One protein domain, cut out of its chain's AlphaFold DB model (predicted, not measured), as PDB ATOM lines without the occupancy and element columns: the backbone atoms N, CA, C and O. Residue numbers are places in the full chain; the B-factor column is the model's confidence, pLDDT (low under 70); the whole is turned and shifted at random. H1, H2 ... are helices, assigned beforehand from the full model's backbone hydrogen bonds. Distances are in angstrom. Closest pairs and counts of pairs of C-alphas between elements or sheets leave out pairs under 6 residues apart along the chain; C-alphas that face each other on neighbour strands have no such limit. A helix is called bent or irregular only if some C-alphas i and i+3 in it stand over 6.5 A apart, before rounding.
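This is residues 8 to 35 and 50 to 179 of the 250 residues of an uncharacterized protein of Eubacterium aggregans (UniProt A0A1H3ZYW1). Three long helices, H2, H3 and H4, stand side by side as a slender up-and-down bundle, and a fourth long helix, H1, runs beside the bundle on the H4 side without packing on any helix. The link after H4 folds back along that helix, with its residues 167 to 169 between H4 and the first part of H1, and it leads to the short helix H5, set off from the bundle. The printed part has 158 residues with five named helices, in the order H1, H2, H3, H4, H5, and no named strand; the class is all helix. The whole is loose, with a radius of gyration of the C-alphas of 19.1 A, and flat in outline, spanning 64 by 35 by 19 A.

H1 is residues 8 to 35, from C-alpha 8 at (-32.467, 26.198, 10.639) to C-alpha 35 at (-19.557, -11.269, 4.885), a length of 40.0 A. After the cut comes H2, residues 50 to 78, 42.6 A from first to last C-alpha, beginning at C-alpha 50 at (-5.789, -2.124, -4.762). H2 is only just irregular: C-alphas 51 and 54 are 6.9 A apart, and its line is a rough one. H3, the longest helix by residues with 34, is residues 90 to 123 and 50.3 A long. H4 is residues 130 to 160 and 45.8 A long; it is neither bent nor irregular, but only just, with C-alphas 150 and 153 at 6.3 A. H5 is residues 173 to 179, seven residues, 9.9 A long, ending at C-alpha 179 at (-44.606, 26.356, -8.300).

H2, H3 and H4 form a bundle, up and down, each helix running against the one before it in the chain. H2 and H3 touch, with the C-alphas of Ser 68 and Ser 106 the closest at 4.2 A. They make a helical hairpin, at a shallow tilt of 16 degrees, opposite ways. H3 and H4 touch as well, and their closest C-alphas are those of Ala 110 and Ala 146, 4.9 A apart. They too make a helical hairpin, at a shallow tilt of 19 degrees, opposite ways. H2 and H4 touch with 11 pairs of C-alphas within 8 A, the closest those of Tyr 72 and Pro 153 at 6.0 A; they run the same way at a shallow tilt of 14 degrees. H1 touches no helix, and its residues 15 to 20 and 22 to 27 stand free. H5 touches no helix either, and H1 and H5 are apart. In H1, H3 and H5 every O i to N i+4 pair is within hydrogen-bond range; in H2 it is 23 of 25 pairs and in H4 25 of 27.

The two C-alphas farthest apart are those of Ile 34 and Asp 87, at 65.2 A, while the first and last printed C-alphas, those of His 8 and Ala 179, are 22.5 A apart. Residues 36 to 49 are cut out and not printed; they make up the link from H1 to H2, and C-alphas 35 and 50 are 19.1 A apart across the cut. The links from H2 to H3, 11 residues, and from H4 to H5, 12 residues, are long, and the link from H3 to H4, 6 residues, is short. The mean pLDDT of the printed part is 83.3. It is under 70 in 23 residues: 24 to 25, 27 to 35, 50 to 53, 85, and 125 to 131. The mean pLDDT of H1 is 71, and that of H3 is 90.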
ATOM      1  N   HIS A   8     -31.609  27.366  10.458       72.94
ATOM      2  CA  HIS A   8     -32.467  26.198  10.639       72.94
ATOM      3  C   HIS A   8     -32.534  25.257   9.429       72.94
ATOM      4  O   HIS A   8     -32.601  24.048   9.608       72.94
ATOM      5  N   VAL A   9     -32.513  25.771   8.194       75.25
ATOM      6  CA  VAL A   9     -32.543  24.909   6.990       75.25
ATOM      7  C   VAL A   9     -31.216  24.163   6.857       75.25
ATOM      8  O   VAL A   9     -31.200  22.946   6.684       75.25
ATOM      9  N   TYR A  10     -30.104  24.877   7.052       76.12
ATOM     10  CA  TYR A  10     -28.768  24.287   7.060       76.12
ATOM     11  C   TYR A  10     -28.604  23.257   8.185       76.12
ATOM     12  O   TYR A  10     -28.113  22.160   7.933       76.12
ATOM     13  N   SER A  11     -29.050  23.562   9.409       73.12
ATOM     14  CA  SER A  11     -28.940  22.623  10.532       73.12
ATOM     15  C   SER A  11     -29.801  21.374  10.342       73.12
ATOM     16  O   SER A  11     -29.354  20.286  10.691       73.12
ATOM     17  N   LYS A  12     -30.997  21.490   9.744       80.75
ATOM     18  CA  LYS A  12     -31.821  20.327   9.378       80.75
ATOM     19  C   LYS A  12     -31.148  19.454   8.329       80.75
ATOM     20  O   LYS A  12     -31.093  18.243   8.515       80.75
ATOM     21  N   PHE A  13     -30.629  20.053   7.256       80.12
ATOM     22  CA  PHE A  13     -29.948  19.314   6.195       80.12
ATOM     23  C   PHE A  13     -28.737  18.549   6.743       80.12
ATOM     24  O   PHE A  13     -28.635  17.338   6.560       80.12
ATOM     25  N   PHE A  14     -27.867  19.225   7.500       80.88
ATOM     26  CA  PHE A  14     -26.723  18.576   8.142       80.88
ATOM     27  C   PHE A  14     -27.142  17.539   9.190       80.88
ATOM     28  O   PHE A  14     -26.505  16.496   9.292       80.88
ATOM     29  N   GLY A  15     -28.227  17.776   9.931       82.44
ATOM     30  CA  GLY A  15     -28.779  16.796  10.865       82.44
ATOM     31  C   GLY A  15     -29.216  15.506  10.168       82.44
ATOM     32  O   GLY A  15     -28.872  14.417  10.622       82.44
ATOM     33  N   VAL A  16     -29.906  15.615   9.028       82.44
ATOM     34  CA  VAL A  16     -30.288  14.452   8.211       82.44
ATOM     35  C   VAL A  16     -29.064  13.775   7.603       82.44
ATOM     36  O   VAL A  16     -29.001  12.551   7.605       82.44
ATOM     37  N   LEU A  17     -28.068  14.540   7.147       82.56
ATOM     38  CA  LEU A  17     -26.813  13.993   6.630       82.56
ATOM     39  C   LEU A  17     -26.089  13.146   7.688       82.56
ATOM     40  O   LEU A  17     -25.656  12.036   7.392       82.56
ATOM     41  N   ILE A  18     -25.994  13.640   8.927       83.06
ATOM     42  CA  ILE A  18     -25.376  12.910  10.043       83.06
ATOM     43  C   ILE A  18     -26.184  11.654  10.378       83.06
ATOM     44  O   ILE A  18     -25.603  10.581  10.529       83.06
ATOM     45  N   ALA A  19     -27.513  11.761  10.454       83.00
ATOM     46  CA  ALA A  19     -28.378  10.616  10.726       83.00
ATOM     47  C   ALA A  19     -28.253   9.537   9.637       83.00
ATOM     48  O   ALA A  19     -28.086   8.361   9.951       83.00
ATOM     49  N   ALA A  20     -28.255   9.936   8.362       79.44
ATOM     50  CA  ALA A  20     -28.053   9.036   7.232       79.44
ATOM     51  C   ALA A  20     -26.654   8.406   7.250       79.44
ATOM     52  O   ALA A  20     -26.528   7.206   7.020       79.44
ATOM     53  N   GLY A  21     -25.618   9.184   7.582       75.56
ATOM     54  CA  GLY A  21     -24.255   8.685   7.761       75.56
ATOM     55  C   GLY A  21     -24.157   7.640   8.873       75.56
ATOM     56  O   GLY A  21     -23.526   6.604   8.686       75.56
ATOM     57  N   PHE A  22     -24.843   7.854   9.996       77.69
ATOM     58  CA  PHE A  22     -24.899   6.892  11.096       77.69
ATOM     59  C   PHE A  22     -25.648   5.609  10.705       77.69
ATOM     60  O   PHE A  22     -25.142   4.510  10.931       77.69
ATOM     61  N   CYS A  23     -26.813   5.728  10.061       75.38
ATOM     62  CA  CYS A  23     -27.558   4.576   9.546       75.38
ATOM     63  C   CYS A  23     -26.742   3.783   8.513       75.38
ATOM     64  O   CYS A  23     -26.695   2.557   8.586       75.38
ATOM     65  N   GLY A  24     -26.067   4.470   7.588       68.56
ATOM     66  CA  GLY A  24     -25.168   3.852   6.615       68.56
ATOM     67  C   GLY A  24     -23.993   3.137   7.283       68.56
ATOM     68  O   GLY A  24     -23.699   1.998   6.935       68.56
ATOM     69  N   GLY A  25     -23.379   3.756   8.297       67.00
ATOM     70  CA  GLY A  25     -22.306   3.149   9.088       67.00
ATOM     71  C   GLY A  25     -22.747   1.884   9.828       67.00
ATOM     72  O   GLY A  25     -22.039   0.881   9.796       67.00
ATOM     73  N   LEU A  26     -23.939   1.890  10.436       71.31
ATOM     74  CA  LEU A  26     -24.506   0.703  11.085       71.31
ATOM     75  C   LEU A  26     -24.771  -0.421  10.080       71.31
ATOM     76  O   LEU A  26     -24.368  -1.556  10.318       71.31
ATOM     77  N   LEU A  27     -25.414  -0.113   8.949       67.44
ATOM     78  CA  LEU A  27     -25.679  -1.099   7.898       67.44
ATOM     79  C   LEU A  27     -24.384  -1.687   7.328       67.44
ATOM     80  O   LEU A  27     -24.310  -2.896   7.115       67.44
ATOM     81  N   GLY A  28     -23.353  -0.860   7.139       61.59
ATOM     82  CA  GLY A  28     -22.023  -1.306   6.723       61.59
ATOM     83  C   GLY A  28     -21.377  -2.239   7.749       61.59
ATOM     84  O   GLY A  28     -20.903  -3.312   7.385       61.59
ATOM     85  N   PHE A  29     -21.435  -1.891   9.037       62.38
ATOM     86  CA  PHE A  29     -20.916  -2.729  10.121       62.38
ATOM     87  C   PHE A  29     -21.619  -4.094  10.200       62.38
ATOM     88  O   PHE A  29     -20.958  -5.123  10.327       62.38
ATOM     89  N   PHE A  30     -22.952  -4.127  10.080       55.72
ATOM     90  CA  PHE A  30     -23.701  -5.387  10.037       55.72
ATOM     91  C   PHE A  30     -23.394  -6.205   8.779       55.72
ATOM     92  O   PHE A  30     -23.276  -7.423   8.871       55.72
ATOM     93  N   SER A  31     -23.214  -5.554   7.628       55.50
ATOM     94  CA  SER A  31     -22.869  -6.233   6.373       55.50
ATOM     95  C   SER A  31     -21.483  -6.879   6.436       55.50
ATOM     96  O   SER A  31     -21.350  -8.036   6.052       55.50
ATOM     97  N   PHE A  32     -20.486  -6.194   7.010       55.69
ATOM     98  CA  PHE A  32     -19.147  -6.748   7.255       55.69
ATOM     99  C   PHE A  32     -19.191  -7.995   8.155       55.69
ATOM    100  O   PHE A  32     -18.571  -9.018   7.872       55.69
ATOM    101  N   ARG A  33     -20.005  -7.954   9.218       54.28
ATOM    102  CA  ARG A  33     -20.199  -9.105  10.113       54.28
ATOM    103  C   ARG A  33     -20.884 -10.291   9.443       54.28
ATOM    104  O   ARG A  33     -20.725 -11.397   9.937       54.28
ATOM    105  N   ILE A  34     -21.651 -10.072   8.375       51.75
ATOM    106  CA  ILE A  34     -22.313 -11.130   7.598       51.75
ATOM    107  C   ILE A  34     -21.368 -11.679   6.517       51.75
ATOM    108  O   ILE A  34     -21.367 -12.887   6.283       51.75
ATOM    109  N   SER A  35     -20.530 -10.838   5.899       51.69
ATOM    110  CA  SER A  35     -19.557 -11.269   4.885       51.69
ATOM    111  C   SER A  35     -18.440 -12.150   5.447       51.69
ATOM    112  O   SER A  35     -18.002 -13.062   4.756       51.69
ATOM    113  N   ILE A  50      -5.627  -2.624  -6.142       55.41
ATOM    114  CA  ILE A  50      -5.789  -2.124  -4.762       55.41
ATOM    115  C   ILE A  50      -5.000  -0.826  -4.471       55.41
ATOM    116  O   ILE A  50      -5.608   0.132  -3.988       55.41
ATOM    117  N   PRO A  51      -3.698  -0.685  -4.810       58.19
ATOM    118  CA  PRO A  51      -2.978   0.564  -4.534       58.19
ATOM    119  C   PRO A  51      -3.344   1.715  -5.491       58.19
ATOM    120  O   PRO A  51      -3.101   2.879  -5.172       58.19
ATOM    121  N   LEU A  52      -3.929   1.416  -6.657       61.81
ATOM    122  CA  LEU A  52      -4.292   2.401  -7.682       61.81
ATOM    123  C   LEU A  52      -5.756   2.874  -7.562       61.81
ATOM    124  O   LEU A  52      -6.123   3.894  -8.143       61.81
ATOM    125  N   GLN A  53      -6.588   2.185  -6.775       67.62
ATOM    126  CA  GLN A  53      -7.997   2.524  -6.550       67.62
ATOM    127  C   GLN A  53      -8.172   3.960  -6.037       67.62
ATOM    128  O   GLN A  53      -8.808   4.781  -6.695       67.62
ATOM    129  N   LEU A  54      -7.572   4.300  -4.894       73.06
ATOM    130  CA  LEU A  54      -7.721   5.623  -4.282       73.06
ATOM    131  C   LEU A  54      -7.278   6.781  -5.210       73.06
ATOM    132  O   LEU A  54      -8.073   7.704  -5.407       73.06
ATOM    133  N   PRO A  55      -6.087   6.760  -5.850       79.06
ATOM    134  CA  PRO A  55      -5.697   7.826  -6.776       79.06
ATOM    135  C   PRO A  55      -6.572   7.895  -8.040       79.06
ATOM    136  O   PRO A  55      -6.833   8.999  -8.521       79.06
ATOM    137  N   LEU A  56      -7.087   6.772  -8.556       79.69
ATOM    138  CA  LEU A  56      -8.032   6.787  -9.683       79.69
ATOM    139  C   LEU A  56      -9.358   7.447  -9.306       79.69
ATOM    140  O   LEU A  56      -9.869   8.267 -10.067       79.69
ATOM    141  N   PHE A  57      -9.909   7.148  -8.131       82.69
ATOM    142  CA  PHE A  57     -11.150   7.781  -7.684       82.69
ATOM    143  C   PHE A  57     -10.968   9.258  -7.336       82.69
ATOM    144  O   PHE A  57     -11.877  10.047  -7.601       82.69
ATOM    145  N   ILE A  58      -9.792   9.659  -6.844       86.50
ATOM    146  CA  ILE A  58      -9.417  11.075  -6.733       86.50
ATOM    147  C   ILE A  58      -9.433  11.736  -8.112       86.50
ATOM    148  O   ILE A  58     -10.038  12.796  -8.266       86.50
ATOM    149  N   LEU A  59      -8.828  11.107  -9.122       89.94
ATOM    150  CA  LEU A  59      -8.803  11.633 -10.486       89.94
ATOM    151  C   LEU A  59     -10.213  11.747 -11.082       89.94
ATOM    152  O   LEU A  59     -10.544  12.778 -11.661       89.94
ATOM    153  N   VAL A  60     -11.056  10.723 -10.921       90.19
ATOM    154  CA  VAL A  60     -12.423  10.703 -11.462       90.19
ATOM    155  C   VAL A  60     -13.319  11.702 -10.729       90.19
ATOM    156  O   VAL A  60     -13.883  12.594 -11.362       90.19
ATOM    157  N   CYS A  61     -13.437  11.608  -9.402       91.06
ATOM    158  CA  CYS A  61     -14.320  12.487  -8.631       91.06
ATOM    159  C   CYS A  61     -13.831  13.938  -8.680       91.06
ATOM    160  O   CYS A  61     -14.631  14.857  -8.883       91.06
ATOM    161  N   GLY A  62     -12.518  14.137  -8.534       90.25
ATOM    162  CA  GLY A  62     -11.866  15.436  -8.644       90.25
ATOM    163  C   GLY A  62     -12.004  16.019 -10.045       90.25
ATOM    164  O   GLY A  62     -12.406  17.168 -10.176       90.25
ATOM    165  N   GLY A  63     -11.776  15.230 -11.096       93.88
ATOM    166  CA  GLY A  63     -11.961  15.647 -12.487       93.88
ATOM    167  C   GLY A  63     -13.397  16.084 -12.786       93.88
ATOM    168  O   GLY A  63     -13.605  17.160 -13.344       93.88
ATOM    169  N   LEU A  64     -14.396  15.315 -12.346       96.19
ATOM    170  CA  LEU A  64     -15.811  15.677 -12.492       96.19
ATOM    171  C   LEU A  64     -16.157  16.967 -11.728       96.19
ATOM    172  O   LEU A  64     -16.836  17.839 -12.275       96.19
ATOM    173  N   LEU A  65     -15.653  17.139 -10.499       95.38
ATOM    174  CA  LEU A  65     -15.831  18.381  -9.733       95.38
ATOM    175  C   LEU A  65     -15.113  19.571 -10.375       95.38
ATOM    176  O   LEU A  65     -15.647  20.677 -10.363       95.38
ATOM    177  N   LEU A  66     -13.937  19.362 -10.968       96.56
ATOM    178  CA  LEU A  66     -13.211  20.399 -11.696       96.56
ATOM    179  C   LEU A  66     -13.992  20.845 -12.932       96.56
ATOM    180  O   LEU A  66     -14.153  22.045 -13.137       96.56
ATOM    181  N   VAL A  67     -14.537  19.913 -13.718       96.94
ATOM    182  CA  VAL A  67     -15.409  20.247 -14.856       96.94
ATOM    183  C   VAL A  67     -16.648  21.011 -14.383       96.94
ATOM    184  O   VAL A  67     -16.978  22.049 -14.961       96.94
ATOM    185  N   SER A  68     -17.290  20.554 -13.303       95.81
ATOM    186  CA  SER A  68     -18.427  21.249 -12.685       95.81
ATOM    187  C   SER A  68     -18.065  22.686 -12.291       95.81
ATOM    188  O   SER A  68     -18.790  23.627 -12.633       95.81
ATOM    189  N   PHE A  69     -16.908  22.882 -11.655       96.81
ATOM    190  CA  PHE A  69     -16.418  24.194 -11.241       96.81
ATOM    191  C   PHE A  69     -16.084  25.104 -12.427       96.81
ATOM    192  O   PHE A  69     -16.456  26.277 -12.420       96.81
ATOM    193  N   ILE A  70     -15.424  24.576 -13.462       96.50
ATOM    194  CA  ILE A  70     -15.099  25.321 -14.685       96.50
ATOM    195  C   ILE A  70     -16.381  25.829 -15.344       96.50
ATOM    196  O   ILE A  70     -16.456  27.005 -15.695       96.50
ATOM    197  N   GLN A  71     -17.407  24.985 -15.466       95.12
ATOM    198  CA  GLN A  71     -18.690  25.384 -16.046       95.12
ATOM    199  C   GLN A  71     -19.409  26.436 -15.205       95.12
ATOM    200  O   GLN A  71     -19.900  27.418 -15.759       95.12
ATOM    201  N   TYR A  72     -19.419  26.286 -13.878       95.56
ATOM    202  CA  TYR A  72     -19.948  27.308 -12.975       95.56
ATOM    203  C   TYR A  72     -19.222  28.650 -13.150       95.56
ATOM    204  O   TYR A  72     -19.849  29.706 -13.235       95.56
ATOM    205  N   TRP A  73     -17.892  28.624 -13.231       94.62
ATOM    206  CA  TRP A  73     -17.089  29.830 -13.381       94.62
ATOM    207  C   TRP A  73     -17.283  30.499 -14.744       94.62
ATOM    208  O   TRP A  73     -17.407  31.722 -14.811       94.62
ATOM    209  N   GLN A  74     -17.361  29.713 -15.821       93.44
ATOM    210  CA  GLN A  74     -17.691  30.205 -17.160       93.44
ATOM    211  C   GLN A  74     -19.087  30.832 -17.194       93.44
ATOM    212  O   GLN A  74     -19.225  31.946 -17.694       93.44
ATOM    213  N   ALA A  75     -20.089  30.185 -16.593       93.00
ATOM    214  CA  ALA A  75     -21.437  30.736 -16.484       93.00
ATOM    215  C   ALA A  75     -21.429  32.073 -15.734       93.00
ATOM    216  O   ALA A  75     -21.984  33.059 -16.208       93.00
ATOM    217  N   ARG A  76     -20.724  32.136 -14.596       93.31
ATOM    218  CA  ARG A  76     -20.600  33.357 -13.791       93.31
ATOM    219  C   ARG A  76     -19.963  34.504 -14.569       93.31
ATOM    220  O   ARG A  76     -20.379  35.642 -14.389       93.31
ATOM    221  N   LYS A  77     -18.957  34.218 -15.395       90.88
ATOM    222  CA  LYS A  77     -18.332  35.215 -16.268       90.88
ATOM    223  C   LYS A  77     -19.257  35.663 -17.390       90.88
ATOM    224  O   LYS A  77     -19.294  36.849 -17.679       90.88
ATOM    225  N   CYS A  78     -19.997  34.731 -17.986       88.38
ATOM    226  CA  CYS A  78     -20.918  35.020 -19.083       88.38
ATOM    227  C   CYS A  78     -22.031  35.988 -18.666       88.38
ATOM    228  O   CYS A  78     -22.491  36.763 -19.484       88.38
ATOM    229  N   ILE A  79     -22.442  35.958 -17.397       88.69
ATOM    230  CA  ILE A  79     -23.491  36.842 -16.872       88.69
ATOM    231  C   ILE A  79     -22.939  38.070 -16.137       88.69
ATOM    232  O   ILE A  79     -23.690  38.833 -15.529       88.69
ATOM    233  N   GLN A  80     -21.615  38.238 -16.091       86.06
ATOM    234  CA  GLN A  80     -20.997  39.287 -15.294       86.06
ATOM    235  C   GLN A  80     -21.250  40.654 -15.936       86.06
ATOM    236  O   GLN A  80     -20.677  40.967 -16.972       86.06
ATOM    237  N   GLY A  81     -22.050  41.487 -15.269       77.69
ATOM    238  CA  GLY A  81     -22.372  42.839 -15.735       77.69
ATOM    239  C   GLY A  81     -23.699  42.947 -16.485       77.69
ATOM    240  O   GLY A  81     -24.117  44.062 -16.775       77.69
ATOM    241  N   ILE A  82     -24.388  41.828 -16.723       81.44
ATOM    242  CA  ILE A  82     -25.756  41.830 -17.247       81.44
ATOM    243  C   ILE A  82     -26.707  42.149 -16.094       81.44
ATOM    244  O   ILE A  82     -26.671  41.482 -15.055       81.44
ATOM    245  N   ASN A  83     -27.542  43.175 -16.263       75.62
ATOM    246  CA  ASN A  83     -28.631  43.455 -15.336       75.62
ATOM    247  C   ASN A  83     -29.922  42.811 -15.872       75.62
ATOM    248  O   ASN A  83     -30.459  43.322 -16.852       75.62
ATOM    249  N   PRO A  84     -30.431  41.727 -15.256       70.25
ATOM    250  CA  PRO A  84     -31.634  41.041 -15.731       70.25
ATOM    251  C   PRO A  84     -32.916  41.885 -15.612       70.25
ATOM    252  O   PRO A  84     -33.934  41.516 -16.179       70.25
ATOM    253  N   GLU A  85     -32.879  43.010 -14.888       69.50
ATOM    254  CA  GLU A  85     -34.005  43.952 -14.765       69.50
ATOM    255  C   GLU A  85     -33.970  45.092 -15.803       69.50
ATOM    256  O   GLU A  85     -34.891  45.904 -15.847       69.50
ATOM    257  N   ALA A  86     -32.901  45.199 -16.602       75.50
ATOM    258  CA  ALA A  86     -32.789  46.191 -17.671       75.50
ATOM    259  C   ALA A  86     -33.345  45.642 -18.995       75.50
ATOM    260  O   ALA A  86     -33.506  44.433 -19.147       75.50
ATOM    261  N   ASP A  87     -33.599  46.523 -19.965       76.44
ATOM    262  CA  ASP A  87     -33.953  46.106 -21.324       76.44
ATOM    263  C   ASP A  87     -32.803  45.274 -21.918       76.44
ATOM    264  O   ASP A  87     -31.719  45.790 -22.199       76.44
ATOM    265  N   LEU A  88     -33.032  43.966 -22.048       79.88
ATOM    266  CA  LEU A  88     -32.043  42.999 -22.512       79.88
ATOM    267  C   LEU A  88     -31.844  43.132 -24.024       79.88
ATOM    268  O   LEU A  88     -32.805  43.138 -24.796       79.88
ATOM    269  N   SER A  89     -30.588  43.209 -24.463       83.38
ATOM    270  CA  SER A  89     -30.283  43.090 -25.885       83.38
ATOM    271  C   SER A  89     -30.405  41.624 -26.341       83.38
ATOM    272  O   SER A  89     -30.226  40.708 -25.532       83.38
ATOM    273  N   PRO A  90     -30.622  41.354 -27.644       84.94
ATOM    274  CA  PRO A  90     -30.606  39.986 -28.170       84.94
ATOM    275  C   PRO A  90     -29.290  39.234 -27.891       84.94
ATOM    276  O   PRO A  90     -29.269  38.006 -27.797       84.94
ATOM    277  N   GLU A  91     -28.175  39.962 -27.760       85.50
ATOM    278  CA  GLU A  91     -26.883  39.381 -27.392       85.50
ATOM    279  C   GLU A  91     -26.864  38.927 -25.927       85.50
ATOM    280  O   GLU A  91     -26.373  37.831 -25.637       85.50
ATOM    281  N   ASP A  92     -27.446  39.719 -25.023       85.94
ATOM    282  CA  ASP A  92     -27.546  39.397 -23.597       85.94
ATOM    283  C   ASP A  92     -28.451  38.183 -23.366       85.94
ATOM    284  O   ASP A  92     -28.068  37.263 -22.641       85.94
ATOM    285  N   GLU A  93     -29.600  38.105 -24.042       85.50
ATOM    286  CA  GLU A  93     -30.487  36.931 -23.985       85.50
ATOM    287  C   GLU A  93     -29.757  35.649 -24.414       85.50
ATOM    288  O   GLU A  93     -29.832  34.610 -23.747       85.50
ATOM    289  N   GLY A  94     -28.972  35.724 -25.495       86.94
ATOM    290  CA  GLY A  94     -28.147  34.611 -25.957       86.94
ATOM    291  C   GLY A  94     -27.065  34.202 -24.949       86.94
ATOM    292  O   GLY A  94     -26.771  33.010 -24.798       86.94
ATOM    293  N   GLN A  95     -26.471  35.162 -24.236       87.88
ATOM    294  CA  GLN A  95     -25.505  34.897 -23.166       87.88
ATOM    295  C   GLN A  95     -26.165  34.254 -21.942       87.88
ATOM    296  O   GLN A  95     -25.621  33.285 -21.405       87.88
ATOM    297  N   LEU A  96     -27.354  34.713 -21.546       89.00
ATOM    298  CA  LEU A  96     -28.129  34.128 -20.450       89.00
ATOM    299  C   LEU A  96     -28.530  32.679 -20.754       89.00
ATOM    300  O   LEU A  96     -28.297  31.798 -19.926       89.00
ATOM    301  N   ALA A  97     -29.016  32.395 -21.967       89.06
ATOM    302  CA  ALA A  97     -29.355  31.032 -22.386       89.06
ATOM    303  C   ALA A  97     -28.132  30.094 -22.370       89.06
ATOM    304  O   ALA A  97     -28.205  28.939 -21.936       89.06
ATOM    305  N   ARG A  98     -26.961  30.586 -22.801       90.19
ATOM    306  CA  ARG A  98     -25.700  29.828 -22.712       90.19
ATOM    307  C   ARG A  98     -25.291  29.577 -21.265       90.19
ATOM    308  O   ARG A  98     -24.841  28.470 -20.953       90.19
ATOM    309  N   ALA A  99     -25.429  30.580 -20.402       92.44
ATOM    310  CA  ALA A  99     -25.111  30.473 -18.986       92.44
ATOM    311  C   ALA A  99     -26.021  29.463 -18.278       92.44
ATOM    312  O   ALA A  99     -25.508  28.632 -17.531       92.44
ATOM    313  N   ASP A 100     -27.322  29.453 -18.569       91.50
ATOM    314  CA  ASP A 100     -28.262  28.461 -18.036       91.50
ATOM    315  C   ASP A 100     -27.862  27.031 -18.440       91.50
ATOM    316  O   ASP A 100     -27.686  26.140 -17.603       91.50
ATOM    317  N   GLY A 101     -27.525  26.828 -19.719       92.25
ATOM    318  CA  GLY A 101     -26.983  25.553 -20.190       92.25
ATOM    319  C   GLY A 101     -25.671  25.146 -19.498       92.25
ATOM    320  O   GLY A 101     -25.423  23.959 -19.274       92.25
ATOM    321  N   MET A 102     -24.787  26.089 -19.159       94.19
ATOM    322  CA  MET A 102     -23.569  25.817 -18.372       94.19
ATOM    323  C   MET A 102     -23.886  25.470 -16.912       94.19
ATOM    324  O   MET A 102     -23.283  24.545 -16.369       94.19
ATOM    325  N   ILE A 103     -24.843  26.163 -16.296       94.38
ATOM    326  CA  ILE A 103     -25.305  25.917 -14.925       94.38
ATOM    327  C   ILE A 103     -25.886  24.509 -14.805       94.38
ATOM    328  O   ILE A 103     -25.464  23.751 -13.933       94.38
ATOM    329  N   ASN A 104     -26.799  24.128 -15.701       93.75
ATOM    330  CA  ASN A 104     -27.425  22.810 -15.657       93.75
ATOM    331  C   ASN A 104     -26.384  21.690 -15.830       93.75
ATOM    332  O   ASN A 104     -26.341  20.738 -15.049       93.75
ATOM    333  N   ARG A 105     -25.453  21.842 -16.784       94.75
ATOM    334  CA  ARG A 105     -24.337  20.894 -16.946       94.75
ATOM    335  C   ARG A 105     -23.461  20.816 -15.691       94.75
ATOM    336  O   ARG A 105     -23.105  19.711 -15.286       94.75
ATOM    337  N   SER A 106     -23.179  21.943 -15.035       96.44
ATOM    338  CA  SER A 106     -22.368  21.980 -13.811       96.44
ATOM    339  C   SER A 106     -22.987  21.118 -12.704       96.44
ATOM    340  O   SER A 106     -22.283  20.309 -12.089       96.44
ATOM    341  N   VAL A 107     -24.309  21.206 -12.520       95.44
ATOM    342  CA  VAL A 107     -25.066  20.383 -11.560       95.44
ATOM    343  C   VAL A 107     -25.036  18.897 -11.940       95.44
ATOM    344  O   VAL A 107     -24.877  18.043 -11.060       95.44
ATOM    345  N   VAL A 108     -25.120  18.562 -13.234       96.12
ATOM    346  CA  VAL A 108     -24.984  17.174 -13.715       96.12
ATOM    347  C   VAL A 108     -23.611  16.603 -13.353       96.12
ATOM    348  O   VAL A 108     -23.543  15.527 -12.764       96.12
ATOM    349  N   PHE A 109     -22.518  17.323 -13.622       96.56
ATOM    350  CA  PHE A 109     -21.166  16.851 -13.285       96.56
ATOM    351  C   PHE A 109     -20.942  16.708 -11.775       96.56
ATOM    352  O   PHE A 109     -20.321  15.736 -11.341       96.56
ATOM    353  N   ALA A 110     -21.494  17.614 -10.962       96.56
ATOM    354  CA  ALA A 110     -21.472  17.474  -9.506       96.56
ATOM    355  C   ALA A 110     -22.221  16.209  -9.045       96.56
ATOM    356  O   ALA A 110     -21.743  15.482  -8.178       96.56
ATOM    357  N   SER A 111     -23.368  15.913  -9.664       95.31
ATOM    358  CA  SER A 111     -24.159  14.710  -9.376       95.31
ATOM    359  C   SER A 111     -23.432  13.428  -9.790       95.31
ATOM    360  O   SER A 111     -23.417  12.462  -9.034       95.31
ATOM    361  N   LEU A 112     -22.764  13.427 -10.949       94.81
ATOM    362  CA  LEU A 112     -21.934  12.303 -11.394       94.81
ATOM    363  C   LEU A 112     -20.750  12.058 -10.452       94.81
ATOM    364  O   LEU A 112     -20.452  10.905 -10.151       94.81
ATOM    365  N   SER A 113     -20.105  13.119  -9.951       95.31
ATOM    366  CA  SER A 113     -19.031  12.984  -8.959       95.31
ATOM    367  C   SER A 113     -19.538  12.366  -7.654       95.31
ATOM    368  O   SER A 113     -18.905  11.467  -7.107       95.31
ATOM    369  N   LEU A 114     -20.728  12.771  -7.195       94.50
ATOM    370  CA  LEU A 114     -21.361  12.178  -6.018       94.50
ATOM    371  C   LEU A 114     -21.677  10.688  -6.221       94.50
ATOM    372  O   LEU A 114     -21.391   9.877  -5.345       94.50
ATOM    373  N   ILE A 115     -22.222  10.308  -7.382       92.06
ATOM    374  CA  ILE A 115     -22.473   8.899  -7.724       92.06
ATOM    375  C   ILE A 115     -21.159   8.105  -7.727       92.06
ATOM    376  O   ILE A 115     -21.096   7.030  -7.134       92.06
ATOM    377  N   ALA A 116     -20.094   8.643  -8.332       88.25
ATOM    378  CA  ALA A 116     -18.775   8.013  -8.332       88.25
ATOM    379  C   ALA A 116     -18.213   7.839  -6.910       88.25
ATOM    380  O   ALA A 116     -17.608   6.810  -6.618       88.25
ATOM    381  N   ALA A 117     -18.470   8.789  -6.007       91.12
ATOM    382  CA  ALA A 117     -18.095   8.682  -4.601       91.12
ATOM    383  C   ALA A 117     -18.847   7.553  -3.876       91.12
ATOM    384  O   ALA A 117     -18.249   6.834  -3.080       91.12
ATOM    385  N   PHE A 118     -20.136   7.342  -4.164       88.25
ATOM    386  CA  PHE A 118     -20.880   6.201  -3.613       88.25
ATOM    387  C   PHE A 118     -20.352   4.862  -4.129       88.25
ATOM    388  O   PHE A 118     -20.233   3.917  -3.352       88.25
ATOM    389  N   VAL A 119     -19.994   4.786  -5.414       83.44
ATOM    390  CA  VAL A 119     -19.341   3.596  -5.978       83.44
ATOM    391  C   VAL A 119     -17.997   3.353  -5.295       83.44
ATOM    392  O   VAL A 119     -17.728   2.225  -4.897       83.44
ATOM    393  N   PHE A 120     -17.193   4.401  -5.097       83.50
ATOM    394  CA  PHE A 120     -15.928   4.321  -4.366       83.50
ATOM    395  C   PHE A 120     -16.118   3.760  -2.956       83.50
ATOM    396  O   PHE A 120     -15.404   2.846  -2.563       83.50
ATOM    397  N   LEU A 121     -17.099   4.277  -2.215       83.31
ATOM    398  CA  LEU A 121     -17.400   3.805  -0.867       83.31
ATOM    399  C   LEU A 121     -17.827   2.332  -0.859       83.31
ATOM    400  O   LEU A 121     -17.438   1.600   0.042       83.31
ATOM    401  N   ALA A 122     -18.606   1.895  -1.853       75.38
ATOM    402  CA  ALA A 122     -19.095   0.519  -1.940       75.38
ATOM    403  C   ALA A 122     -17.981  -0.512  -2.183       75.38
ATOM    404  O   ALA A 122     -18.116  -1.655  -1.757       75.38
ATOM    405  N   ILE A 123     -16.901  -0.119  -2.863       71.38
ATOM    406  CA  ILE A 123     -15.750  -0.992  -3.143       71.38
ATOM    407  C   ILE A 123     -14.581  -0.775  -2.174       71.38
ATOM    408  O   ILE A 123     -13.565  -1.457  -2.291       71.38
ATOM    409  N   LEU A 124     -14.674   0.212  -1.278       74.50
ATOM    410  CA  LEU A 124     -13.602   0.545  -0.347       74.50
ATOM    411  C   LEU A 124     -13.411  -0.613   0.635       74.50
ATOM    412  O   LEU A 124     -14.242  -0.838   1.514       74.50
ATOM    413  N   GLU A 125     -12.293  -1.322   0.515       66.62
ATOM    414  CA  GLU A 125     -11.937  -2.376   1.457       66.62
ATOM    415  C   GLU A 125     -11.466  -1.767   2.784       66.62
ATOM    416  O   GLU A 125     -10.455  -1.059   2.859       66.62
ATOM    417  N   VAL A 126     -12.213  -2.045   3.855       61.66
ATOM    418  CA  VAL A 126     -11.872  -1.610   5.212       61.66
ATOM    419  C   VAL A 126     -10.936  -2.642   5.838       61.66
ATOM    420  O   VAL A 126     -11.354  -3.493   6.614       61.66
ATOM    421  N   HIS A 127      -9.654  -2.577   5.485       58.19
ATOM    422  CA  HIS A 127      -8.601  -3.260   6.247       58.19
ATOM    423  C   HIS A 127      -8.283  -2.466   7.526       58.19
ATOM    424  O   HIS A 127      -8.588  -1.273   7.590       58.19
ATOM    425  N   GLU A 128      -7.633  -3.078   8.528       54.47
ATOM    426  CA  GLU A 128      -7.224  -2.440   9.806       54.47
ATOM    427  C   GLU A 128      -6.140  -1.339   9.654       54.47
ATOM    428  O   GLU A 128      -5.264  -1.160  10.497       54.47
ATOM    429  N   ASN A 129      -6.156  -0.587   8.554       59.12
ATOM    430  CA  ASN A 129      -5.116   0.343   8.150       59.12
ATOM    431  C   ASN A 129      -5.656   1.776   7.997       59.12
ATOM    432  O   ASN A 129      -6.818   2.008   7.654       59.12
ATOM    433  N   TYR A 130      -4.770   2.762   8.156       66.31
ATOM    434  CA  TYR A 130      -5.039   4.196   7.988       66.31
ATOM    435  C   TYR A 130      -5.638   4.562   6.614       66.31
ATOM    436  O   TYR A 130      -6.301   5.591   6.478       66.31
ATOM    437  N   ALA A 131      -5.443   3.714   5.599       69.69
ATOM    438  CA  ALA A 131      -5.979   3.894   4.251       69.69
ATOM    439  C   ALA A 131      -7.519   3.887   4.197       69.69
ATOM    440  O   ALA A 131      -8.103   4.679   3.455       69.69
ATOM    441  N   ALA A 132      -8.187   3.067   5.015       72.75
ATOM    442  CA  ALA A 132      -9.650   3.016   5.053       72.75
ATOM    443  C   ALA A 132     -10.242   4.316   5.625       72.75
ATOM    444  O   ALA A 132     -11.191   4.878   5.076       72.75
ATOM    445  N   LEU A 133      -9.620   4.855   6.680       80.00
ATOM    446  CA  LEU A 133     -10.009   6.140   7.265       80.00
ATOM    447  C   LEU A 133      -9.817   7.294   6.269       80.00
ATOM    448  O   LEU A 133     -10.680   8.167   6.159       80.00
ATOM    449  N   ALA A 134      -8.718   7.277   5.508       82.06
ATOM    450  CA  ALA A 134      -8.476   8.243   4.440       82.06
ATOM    451  C   ALA A 134      -9.532   8.151   3.322       82.06
ATOM    452  O   ALA A 134     -10.008   9.185   2.853       82.06
ATOM    453  N   GLY A 135      -9.953   6.940   2.941       83.50
ATOM    454  CA  GLY A 135     -11.029   6.719   1.971       83.50
ATOM    455  C   GLY A 135     -12.376   7.281   2.436       83.50
ATOM    456  O   GLY A 135     -13.034   8.010   1.693       83.50
ATOM    457  N   ILE A 136     -12.755   7.043   3.693       85.50
ATOM    458  CA  ILE A 136     -13.977   7.619   4.280       85.50
ATOM    459  C   ILE A 136     -13.890   9.152   4.321       85.50
ATOM    460  O   ILE A 136     -14.834   9.841   3.932       85.50
ATOM    461  N   GLY A 137     -12.745   9.703   4.740       88.69
ATOM    462  CA  GLY A 137     -12.507  11.148   4.738       88.69
ATOM    463  C   GLY A 137     -12.632  11.761   3.341       88.69
ATOM    464  O   GLY A 137     -13.276  12.799   3.172       88.69
ATOM    465  N   PHE A 138     -12.089  11.088   2.324       89.62
ATOM    466  CA  PHE A 138     -12.224  11.485   0.925       89.62
ATOM    467  C   PHE A 138     -13.682  11.443   0.448       89.62
ATOM    468  O   PHE A 138     -14.149  12.410  -0.152       89.62
ATOM    469  N   PHE A 139     -14.430  10.384   0.767       90.56
ATOM    470  CA  PHE A 139     -15.854  10.281   0.438       90.56
ATOM    471  C   PHE A 139     -16.671  11.442   1.029       90.56
ATOM    472  O   PHE A 139     -17.461  12.075   0.322       90.56
ATOM    473  N   ILE A 140     -16.452  11.764   2.309       91.38
ATOM    474  CA  ILE A 140     -17.119  12.890   2.976       91.38
ATOM    475  C   ILE A 140     -16.747  14.206   2.286       91.38
ATOM    476  O   ILE A 140     -17.631  15.012   1.987       91.38
ATOM    477  N   LEU A 141     -15.463  14.418   1.984       93.19
ATOM    478  CA  LEU A 141     -14.990  15.616   1.292       93.19
ATOM    479  C   LEU A 141     -15.653  15.782  -0.082       93.19
ATOM    480  O   LEU A 141     -16.179  16.855  -0.376       93.19
ATOM    481  N   VAL A 142     -15.673  14.730  -0.906       93.31
ATOM    482  CA  VAL A 142     -16.316  14.758  -2.229       93.31
ATOM    483  C   VAL A 142     -17.811  15.024  -2.099       93.31
ATOM    484  O   VAL A 142     -18.339  15.850  -2.836       93.31
ATOM    485  N   THR A 143     -18.484  14.406  -1.128       92.81
ATOM    486  CA  THR A 143     -19.915  14.625  -0.878       92.81
ATOM    487  C   THR A 143     -20.212  16.084  -0.528       92.81
ATOM    488  O   THR A 143     -21.137  16.685  -1.083       92.81
ATOM    489  N   LEU A 144     -19.406  16.692   0.348       93.06
ATOM    490  CA  LEU A 144     -19.541  18.104   0.712       93.06
ATOM    491  C   LEU A 144     -19.281  19.021  -0.488       93.06
ATOM    492  O   LEU A 144     -20.081  19.920  -0.753       93.06
ATOM    493  N   LEU A 145     -18.205  18.784  -1.241       94.62
ATOM    494  CA  LEU A 145     -17.870  19.581  -2.423       94.62
ATOM    495  C   LEU A 145     -18.930  19.452  -3.520       94.62
ATOM    496  O   LEU A 145     -19.335  20.464  -4.089       94.62
ATOM    497  N   ALA A 146     -19.426  18.243  -3.786       94.44
ATOM    498  CA  ALA A 146     -20.510  18.005  -4.732       94.44
ATOM    499  C   ALA A 146     -21.792  18.725  -4.298       94.44
ATOM    500  O   ALA A 146     -22.421  19.383  -5.120       94.44
ATOM    501  N   THR A 147     -22.133  18.694  -3.006       92.44
ATOM    502  CA  THR A 147     -23.283  19.439  -2.464       92.44
ATOM    503  C   THR A 147     -23.113  20.945  -2.676       92.44
ATOM    504  O   THR A 147     -24.024  21.616  -3.158       92.44
ATOM    505  N   VAL A 148     -21.928  21.495  -2.395       93.62
ATOM    506  CA  VAL A 148     -21.622  22.910  -2.668       93.62
ATOM    507  C   VAL A 148     -21.765  23.223  -4.161       93.62
ATOM    508  O   VAL A 148     -22.374  24.234  -4.513       93.62
ATOM    509  N   MET A 149     -21.274  22.344  -5.037       93.88
ATOM    510  CA  MET A 149     -21.390  22.482  -6.495       93.88
ATOM    511  C   MET A 149     -22.795  22.206  -7.042       93.88
ATOM    512  O   MET A 149     -23.067  22.543  -8.186       93.88
ATOM    513  N   GLN A 150     -23.721  21.672  -6.248       92.88
ATOM    514  CA  GLN A 150     -25.147  21.649  -6.586       92.88
ATOM    515  C   GLN A 150     -25.838  22.951  -6.155       92.88
ATOM    516  O   GLN A 150     -26.692  23.471  -6.867       92.88
ATOM    517  N   VAL A 151     -25.440  23.536  -5.020       93.06
ATOM    518  CA  VAL A 151     -26.057  24.759  -4.473       93.06
ATOM    519  C   VAL A 151     -25.603  26.025  -5.208       93.06
ATOM    520  O   VAL A 151     -26.423  26.901  -5.491       93.06
ATOM    521  N   LEU A 152     -24.307  26.159  -5.508       93.19
ATOM    522  CA  LEU A 152     -23.748  27.377  -6.108       93.19
ATOM    523  C   LEU A 152     -24.327  27.700  -7.496       93.19
ATOM    524  O   LEU A 152     -24.749  28.846  -7.678       93.19
ATOM    525  N   PRO A 153     -24.404  26.755  -8.457       92.69
ATOM    526  CA  PRO A 153     -24.977  27.038  -9.771       92.69
ATOM    527  C   PRO A 153     -26.467  27.384  -9.693       92.69
ATOM    528  O   PRO A 153     -26.913  28.307 -10.365       92.69
ATOM    529  N   ILE A 154     -27.233  26.739  -8.807       91.56
ATOM    530  CA  ILE A 154     -28.654  27.061  -8.605       91.56
ATOM    531  C   ILE A 154     -28.831  28.452  -7.986       91.56
ATOM    532  O   ILE A 154     -29.724  29.203  -8.367       91.56
ATOM    533  N   ASN A 155     -27.956  28.852  -7.061       91.56
ATOM    534  CA  ASN A 155     -27.954  30.219  -6.542       91.56
ATOM    535  C   ASN A 155     -27.548  31.250  -7.601       91.56
ATOM    536  O   ASN A 155     -28.000  32.390  -7.524       91.56
ATOM    537  N   LEU A 156     -26.708  30.872  -8.566       90.50
ATOM    538  CA  LEU A 156     -26.397  31.710  -9.719       90.50
ATOM    539  C   LEU A 156     -27.625  31.860 -10.624       90.50
ATOM    540  O   LEU A 156     -27.961  32.979 -10.991       90.50
ATOM    541  N   LEU A 157     -28.339  30.764 -10.887       89.94
ATOM    542  CA  LEU A 157     -29.563  30.762 -11.686       89.94
ATOM    543  C   LEU A 157     -30.648  31.656 -11.079       89.94
ATOM    544  O   LEU A 157     -31.230  32.471 -11.778       89.94
ATOM    545  N   LYS A 158     -30.850  31.592  -9.758       89.00
ATOM    546  CA  LYS A 158     -31.793  32.472  -9.040       89.00
ATOM    547  C   LYS A 158     -31.450  33.964  -9.117       89.00
ATOM    548  O   LYS A 158     -32.314  34.791  -8.863       89.00
ATOM    549  N   LYS A 159     -30.192  34.329  -9.397       86.19
ATOM    550  CA  LYS A 159     -29.820  35.738  -9.616       86.19
ATOM    551  C   LYS A 159     -30.196  36.221 -11.009       86.19
ATOM    552  O   LYS A 159     -30.459  37.403 -11.165       86.19
ATOM    553  N   ILE A 160     -30.161  35.319 -11.987       84.56
ATOM    554  CA  ILE A 160     -30.563  35.593 -13.369       84.56
ATOM    555  C   ILE A 160     -32.093  35.646 -13.457       84.56
ATOM    556  O   ILE A 160     -32.635  36.521 -14.113       84.56
ATOM    557  N   ASN A 161     -32.752  34.743 -12.728       84.50
ATOM    558  CA  ASN A 161     -34.191  34.517 -12.736       84.50
ATOM    559  C   ASN A 161     -34.787  34.863 -11.355       84.50
ATOM    560  O   ASN A 161     -34.940  33.969 -10.509       84.50
ATOM    561  N   PRO A 162     -35.057  36.153 -11.065       80.69
ATOM    562  CA  PRO A 162     -35.503  36.613  -9.746       80.69
ATOM    563  C   PRO A 162     -36.884  36.077  -9.329       80.69
ATOM    564  O   PRO A 162     -37.229  36.091  -8.144       80.69
ATOM    565  N   GLU A 163     -37.683  35.579 -10.272       82.75
ATOM    566  CA  GLU A 163     -38.956  34.908 -10.025       82.75
ATOM    567  C   GLU A 163     -38.784  33.543  -9.342       82.75
ATOM    568  O   GLU A 163     -39.665  33.115  -8.585       82.75
ATOM    569  N   LYS A 164     -37.635  32.878  -9.535       85.88
ATOM    570  CA  LYS A 164     -37.345  31.570  -8.942       85.88
ATOM    571  C   LYS A 164     -37.090  31.685  -7.446       85.88
ATOM    572  O   LYS A 164     -36.229  32.433  -6.979       85.88
ATOM    573  N   ARG A 165     -37.796  30.863  -6.667       83.94
ATOM    574  CA  ARG A 165     -37.672  30.821  -5.201       83.94
ATOM    575  C   ARG A 165     -37.280  29.436  -4.705       83.94
ATOM    576  O   ARG A 165     -37.344  28.446  -5.428       83.94
ATOM    577  N   GLY A 166     -36.897  29.377  -3.433       81.94
ATOM    578  CA  GLY A 166     -36.578  28.138  -2.735       81.94
ATOM    579  C   GLY A 166     -35.090  27.978  -2.440       81.94
ATOM    580  O   GLY A 166     -34.204  28.385  -3.206       81.94
ATOM    581  N   ASN A 167     -34.818  27.358  -1.297       85.25
ATOM    582  CA  ASN A 167     -33.472  27.007  -0.882       85.25
ATOM    583  C   ASN A 167     -33.140  25.591  -1.387       85.25
ATOM    584  O   ASN A 167     -33.888  24.678  -1.049       85.25
ATOM    585  N   PRO A 168     -32.047  25.374  -2.146       84.88
ATOM    586  CA  PRO A 168     -31.705  24.056  -2.696       84.88
ATOM    587  C   PRO A 168     -31.485  22.958  -1.647       84.88
ATOM    588  O   PRO A 168     -31.535  21.782  -1.984       84.88
ATOM    589  N   LEU A 169     -31.236  23.330  -0.387       85.19
ATOM    590  CA  LEU A 169     -31.048  22.395   0.726       85.19
ATOM    591  C   LEU A 169     -32.350  22.070   1.476       85.19
ATOM    592  O   LEU A 169     -32.329  21.300   2.435       85.19
ATOM    593  N   ASP A 170     -33.479  22.660   1.080       87.94
ATOM    594  CA  ASP A 170     -34.787  22.368   1.661       87.94
ATOM    595  C   ASP A 170     -35.429  21.155   0.965       87.94
ATOM    596  O   ASP A 170     -35.457  21.068  -0.261       87.94
ATOM    597  N   PHE A 171     -36.022  20.237   1.731       80.00
ATOM    598  CA  PHE A 171     -36.767  19.093   1.186       80.00
ATOM    599  C   PHE A 171     -37.955  19.506   0.309       80.00
ATOM    600  O   PHE A 171     -38.384  18.757  -0.565       80.00
ATOM    601  N   SER A 172     -38.488  20.708   0.527       85.06
ATOM    602  CA  SER A 172     -39.566  21.285  -0.272       85.06
ATOM    603  C   SER A 172     -39.080  22.047  -1.510       85.06
ATOM    604  O   SER A 172     -39.912  22.548  -2.269       85.06
ATOM    605  N   PHE A 173     -37.764  22.098  -1.758       86.75
ATOM    606  CA  PHE A 173     -37.159  22.866  -2.846       86.75
ATOM    607  C   PHE A 173     -37.808  22.583  -4.198       86.75
ATOM    608  O   PHE A 173     -38.283  23.510  -4.840       86.75
ATOM    609  N   GLN A 174     -37.898  21.313  -4.604       86.56
ATOM    610  CA  GLN A 174     -38.460  20.941  -5.908       86.56
ATOM    611  C   GLN A 174     -39.918  21.391  -6.065       86.56
ATOM    612  O   GLN A 174     -40.314  21.836  -7.139       86.56
ATOM    613  N   LYS A 175     -40.710  21.327  -4.986       87.50
ATOM    614  CA  LYS A 175     -42.109  21.772  -4.988       87.50
ATOM    615  C   LYS A 175     -42.208  23.288  -5.155       87.50
ATOM    616  O   LYS A 175     -43.018  23.759  -5.947       87.50
ATOM    617  N   ILE A 176     -41.392  24.041  -4.415       88.94
ATOM    618  CA  ILE A 176     -41.352  25.507  -4.501       88.94
ATOM    619  C   ILE A 176     -40.854  25.933  -5.885       88.94
ATOM    620  O   ILE A 176     -41.475  26.780  -6.518       88.94
ATOM    621  N   TRP A 177     -39.790  25.295  -6.373       89.69
ATOM    622  CA  TRP A 177     -39.196  25.561  -7.679       89.69
ATOM    623  C   TRP A 177     -40.207  25.364  -8.811       89.69
ATOM    624  O   TRP A 177     -40.376  26.246  -9.654       89.69
ATOM    625  N   LEU A 178     -40.933  24.241  -8.798       90.00
ATOM    626  CA  LEU A 178     -41.985  23.947  -9.770       90.00
ATOM    627  C   LEU A 178     -43.135  24.962  -9.699       90.00
ATOM    628  O   LEU A 178     -43.648  25.374 -10.734       90.00
ATOM    629  N   ALA A 179     -43.523  25.393  -8.494       89.69
ATOM    630  CA  ALA A 179     -44.606  26.356  -8.300       89.69
ATOM    631  C   ALA A 179     -44.274  27.758  -8.839       89.69
ATOM    632  O   ALA A 179     -45.177  28.449  -9.301       89.69
TER     633      ALA A 179